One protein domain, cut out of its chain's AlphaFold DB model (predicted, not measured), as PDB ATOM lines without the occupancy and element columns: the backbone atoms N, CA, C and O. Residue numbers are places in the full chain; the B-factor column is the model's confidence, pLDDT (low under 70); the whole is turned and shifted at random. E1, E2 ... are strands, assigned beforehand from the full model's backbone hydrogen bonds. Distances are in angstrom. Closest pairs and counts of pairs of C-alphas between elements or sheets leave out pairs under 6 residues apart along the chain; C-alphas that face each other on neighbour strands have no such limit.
ATOM      1  N   THR A 605     176.732 152.084 108.021       66.12
ATOM      2  CA  THR A 605     177.877 152.841 108.538       66.12
ATOM      3  C   THR A 605     177.379 153.800 109.604       66.12
ATOM      4  O   THR A 605     176.424 154.538 109.356       66.12
ATOM      5  N   THR A 606     178.021 153.816 110.763       76.00
ATOM      6  CA  THR A 606     177.743 154.810 111.802       76.00
ATOM      7  C   THR A 606     178.773 155.942 111.755       76.00
ATOM      8  O   THR A 606     179.838 155.807 111.155       76.00
ATOM      9  N   ASP A 607     178.463 157.075 112.381       71.88
ATOM     10  CA  ASP A 607     179.327 158.264 112.469       71.88
ATOM     11  C   ASP A 607     180.496 158.118 113.468       71.88
ATOM     12  O   ASP A 607     181.271 159.049 113.674       71.88
ATOM     13  N   GLY A 608     180.636 156.944 114.093       73.75
ATOM     14  CA  GLY A 608     181.638 156.651 115.119       73.75
ATOM     15  C   GLY A 608     181.242 157.083 116.536       73.75
ATOM     16  O   GLY A 608     181.895 156.651 117.491       73.75
ATOM     17  N   VAL A 609     180.172 157.875 116.686       78.50
ATOM     18  CA  VAL A 609     179.525 158.163 117.977       78.50
ATOM     19  C   VAL A 609     178.507 157.074 118.286       78.50
ATOM     20  O   VAL A 609     178.504 156.528 119.389       78.50
ATOM     21  N   ILE A 610     177.703 156.695 117.294       80.94
ATOM     22  CA  ILE A 610     176.891 155.479 117.342       80.94
ATOM     23  C   ILE A 610     177.777 154.292 116.935       80.94
ATOM     24  O   ILE A 610     178.582 154.378 116.011       80.94
ATOM     25  N   VAL A 611     177.654 153.167 117.628       79.75
ATOM     26  CA  VAL A 611     178.424 151.933 117.426       79.75
ATOM     27  C   VAL A 611     177.480 150.733 117.315       79.75
ATOM     28  O   VAL A 611     176.360 150.760 117.832       79.75
ATOM     29  N   ILE A 612     177.920 149.677 116.627       78.12
ATOM     30  CA  ILE A 612     177.104 148.481 116.361       78.12
ATOM     31  C   ILE A 612     177.490 147.352 117.331       78.12
ATOM     32  O   ILE A 612     178.596 146.820 117.246       78.12
ATOM     33  N   GLY A 613     176.592 146.972 118.250       73.25
ATOM     34  CA  GLY A 613     176.814 145.919 119.260       73.25
ATOM     35  C   GLY A 613     175.855 146.018 120.454       73.25
ATOM     36  O   GLY A 613     174.853 146.723 120.373       73.25
ATOM     37  N   GLU A 614     176.131 145.323 121.565       69.50
ATOM     38  CA  GLU A 614     175.249 145.251 122.748       69.50
ATOM     39  C   GLU A 614     175.851 145.937 123.990       69.50
ATOM     40  O   GLU A 614     177.063 145.958 124.177       69.50
ATOM     41  N   ASN A 615     174.994 146.486 124.862       62.59
ATOM     42  CA  ASN A 615     175.338 147.007 126.199       62.59
ATOM     43  C   ASN A 615     176.473 148.054 126.248       62.59
ATOM     44  O   ASN A 615     177.261 148.076 127.190       62.59
ATOM     45  N   GLY A 616     176.550 148.938 125.248       61.38
ATOM     46  CA  GLY A 616     177.518 150.047 125.222       61.38
ATOM     47  C   GLY A 616     178.965 149.646 124.899       61.38
ATOM     48  O   GLY A 616     179.832 150.518 124.831       61.38
ATOM     49  N   GLU A 617     179.231 148.363 124.638       61.34
ATOM     50  CA  GLU A 617     180.532 147.868 124.186       61.34
ATOM     51  C   GLU A 617     180.431 147.320 122.757       61.34
ATOM     52  O   GLU A 617     179.973 146.209 122.505       61.34
ATOM     53  N   ALA A 618     180.889 148.118 121.795       60.12
ATOM     54  CA  ALA A 618     180.945 147.749 120.386       60.12
ATOM     55  C   ALA A 618     182.253 148.248 119.759       60.12
ATOM     56  O   ALA A 618     182.659 149.391 119.971       60.12
ATOM     57  N   LYS A 619     182.925 147.361 119.012       61.53
ATOM     58  CA  LYS A 619     184.323 147.501 118.555       61.53
ATOM     59  C   LYS A 619     184.465 147.794 117.051       61.53
ATOM     60  O   LYS A 619     185.585 147.941 116.578       61.53
ATOM     61  N   GLU A 620     183.352 147.893 116.321       63.97
ATOM     62  CA  GLU A 620     183.297 147.999 114.855       63.97
ATOM     63  C   GLU A 620     182.312 149.104 114.417       63.97
ATOM     64  O   GLU A 620     181.291 149.333 115.071       63.97
ATOM     65  N   THR A 621     182.599 149.780 113.299       63.03
ATOM     66  CA  THR A 621     181.778 150.877 112.731       63.03
ATOM     67  C   THR A 621     180.956 150.463 111.502       63.03
ATOM     68  O   THR A 621     180.273 151.297 110.903       63.03
ATOM     69  N   THR A 622     181.006 149.182 111.111       65.19
ATOM     70  CA  THR A 622     180.290 148.655 109.935       65.19
ATOM     71  C   THR A 622     179.695 147.269 110.184       65.19
ATOM     72  O   THR A 622     180.340 146.421 110.795       65.19
ATOM     73  N   ALA A 623     178.480 147.024 109.677       67.81
ATOM     74  CA  ALA A 623     177.852 145.700 109.634       67.81
ATOM     75  C   ALA A 623     177.437 145.346 108.198       67.81
ATOM     76  O   ALA A 623     176.767 146.129 107.519       67.81
ATOM     77  N   THR A 624     177.870 144.175 107.728       60.25
ATOM     78  CA  THR A 624     177.579 143.649 106.387       60.25
ATOM     79  C   THR A 624     176.315 142.782 106.412       60.25
ATOM     80  O   THR A 624     176.109 142.012 107.344       60.25
ATOM     81  N   ASN A 625     175.475 142.881 105.372       58.09
ATOM     82  CA  ASN A 625     174.212 142.132 105.189       58.09
ATOM     83  C   ASN A 625     173.048 142.480 106.149       58.09
ATOM     84  O   ASN A 625     172.122 141.691 106.323       58.09
ATOM     85  N   SER A 626     173.040 143.692 106.705       62.81
ATOM     86  CA  SER A 626     172.096 144.155 107.740       62.81
ATOM     87  C   SER A 626     170.626 144.316 107.328       62.81
ATOM     88  O   SER A 626     169.793 144.582 108.183       62.81
ATOM     89  N   LEU A 627     170.270 144.202 106.043       61.28
ATOM     90  CA  LEU A 627     168.906 144.513 105.579       61.28
ATOM     91  C   LEU A 627     167.855 143.492 106.060       61.28
ATOM     92  O   LEU A 627     166.668 143.799 106.086       61.28
ATOM     93  N   LEU A 628     168.293 142.282 106.419       57.47
ATOM     94  CA  LEU A 628     167.434 141.163 106.829       57.47
ATOM     95  C   LEU A 628     167.927 140.485 108.121       57.47
ATOM     96  O   LEU A 628     167.476 139.391 108.452       57.47
ATOM     97  N   ALA A 629     168.866 141.115 108.829       59.72
ATOM     98  CA  ALA A 629     169.397 140.642 110.102       59.72
ATOM     99  C   ALA A 629     169.135 141.698 111.182       59.72
ATOM    100  O   ALA A 629     169.264 142.890 110.913       59.72
ATOM    101  N   ASP A 630     168.791 141.275 112.400       61.09
ATOM    102  CA  ASP A 630     168.623 142.199 113.523       61.09
ATOM    103  C   ASP A 630     169.956 142.900 113.838       61.09
ATOM    104  O   ASP A 630     170.966 142.247 114.112       61.09
ATOM    105  N   VAL A 631     169.965 144.238 113.820       70.94
ATOM    106  CA  VAL A 631     171.136 145.066 114.151       70.94
ATOM    107  C   VAL A 631     170.805 145.991 115.318       70.94
ATOM    108  O   VAL A 631     169.848 146.759 115.260       70.94
ATOM    109  N   LYS A 632     171.621 145.947 116.379       74.69
ATOM    110  CA  LYS A 632     171.505 146.833 117.548       74.69
ATOM    111  C   LYS A 632     172.487 148.003 117.444       74.69
ATOM    112  O   LYS A 632     173.690 147.795 117.280       74.69
ATOM    113  N   LEU A 633     171.962 149.222 117.555       80.62
ATOM    114  CA  LEU A 633     172.717 150.479 117.561       80.62
ATOM    115  C   LEU A 633     172.787 151.031 118.990       80.62
ATOM    116  O   LEU A 633     171.760 151.115 119.658       80.62
ATOM    117  N   ASN A 634     173.977 151.416 119.448       76.31
ATOM    118  CA  ASN A 634     174.215 152.000 120.773       76.31
ATOM    119  C   ASN A 634     175.110 153.243 120.670       76.31
ATOM    120  O   ASN A 634     175.866 153.369 119.715       76.31
ATOM    121  N   ILE A 635     175.073 154.148 121.654       82.38
ATOM    122  CA  ILE A 635     176.090 155.208 121.774       82.38
ATOM    123  C   ILE A 635     177.378 154.573 122.307       82.38
ATOM    124  O   ILE A 635     177.349 153.808 123.271       82.38
ATOM    125  N   GLY A 636     178.509 154.867 121.668       75.50
ATOM    126  CA  GLY A 636     179.799 154.327 122.068       75.50
ATOM    127  C   GLY A 636     180.251 154.878 123.415       75.50
ATOM    128  O   GLY A 636     180.105 156.071 123.697       75.50
ATOM    129  N   LYS A 637     180.845 154.013 124.241       74.12
ATOM    130  CA  LYS A 637     181.461 154.419 125.505       74.12
ATOM    131  C   LYS A 637     182.462 155.562 125.268       74.12
ATOM    132  O   LYS A 637     183.303 155.477 124.373       74.12
ATOM    133  N   ASP A 638     182.332 156.628 126.057       71.69
ATOM    134  CA  ASP A 638     183.179 157.831 126.038       71.69
ATOM    135  C   ASP A 638     183.188 158.605 124.700       71.69
ATOM    136  O   ASP A 638     184.108 159.374 124.423       71.69
ATOM    137  N   LYS A 639     182.175 158.408 123.839       79.88
ATOM    138  CA  LYS A 639     182.090 159.084 122.530       79.88
ATOM    139  C   LYS A 639     181.382 160.432 122.552       79.88
ATOM    140  O   LYS A 639     181.619 161.234 121.655       79.88
ATOM    141  N   ILE A 640     180.559 160.719 123.554       81.75
ATOM    142  CA  ILE A 640     179.978 162.054 123.736       81.75
ATOM    143  C   ILE A 640     181.017 162.938 124.437       81.75
ATOM    144  O   ILE A 640     181.419 162.653 125.562       81.75
ATOM    145  N   THR A 641     181.477 163.989 123.756       80.00
ATOM    146  CA  THR A 641     182.424 164.990 124.273       80.00
ATOM    147  C   THR A 641     181.718 166.343 124.376       80.00
ATOM    148  O   THR A 641     180.582 166.483 123.925       80.00
ATOM    149  N   ALA A 642     182.382 167.356 124.942       71.75
ATOM    150  CA  ALA A 642     181.816 168.704 125.044       71.75
ATOM    151  C   ALA A 642     181.404 169.290 123.677       71.75
ATOM    152  O   ALA A 642     180.389 169.967 123.598       71.75
ATOM    153  N   ASP A 643     182.125 168.967 122.598       74.44
ATOM    154  CA  ASP A 643     181.808 169.443 121.241       74.44
ATOM    155  C   ASP A 643     180.555 168.772 120.647       74.44
ATOM    156  O   ASP A 643     179.935 169.307 119.730       74.44
ATOM    157  N   HIS A 644     180.160 167.606 121.177       81.12
ATOM    158  CA  HIS A 644     178.933 166.901 120.790       81.12
ATOM    159  C   HIS A 644     177.689 167.426 121.525       81.12
ATOM    160  O   HIS A 644     176.580 166.974 121.244       81.12
TER     161      HIS A 644
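Overview. This is residues 605 to 644 of the 980 residues of an uncharacterized protein of Myroides phaeus (UniProt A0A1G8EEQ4). There is little regular structure here: a small two-strand hairpin, E1 and E2, sits in the middle, with a wide loop between its strands that sticks out at residues 625 to 630, and a tail after E2 that runs to the other end. The printed part has 40 residues with two named strands, E1 then E2, antiparallel, and no named helix; the class is all strand, with 6 of the 40 residues in named elements. It is only just compact, close to loose, with a radius of gyration of the C-alphas of 10.7 A, and spans 36 by 18 by 12 A.

Along the chain. Start at C-alpha 605, at (177.877, 152.841, 108.538). Find C-alpha 610 at (176.891, 155.479, 117.342); E1, residues 610 to 612, runs 7.1 A from there. E2, residues 633 to 635, runs 7.2 A to C-alpha 635 at (176.090, 155.208, 121.774).

Arrangement. E1 and E2 form an antiparallel hairpin, their directions at 136 degrees. Look at C-alphas 610 and 635, which face each other at 4.5 A. N 611 and O 634 are within hydrogen-bond range at 2.8 A.

Size, cuts and confidence. The C-alphas farthest apart, of Leu 628 and Ala 642, are 36.0 A apart. The printed part has no cut, and the link E1 to E2 is long, 20 residues. Residue 605 and residues 614 to 630 are under 70 in pLDDT.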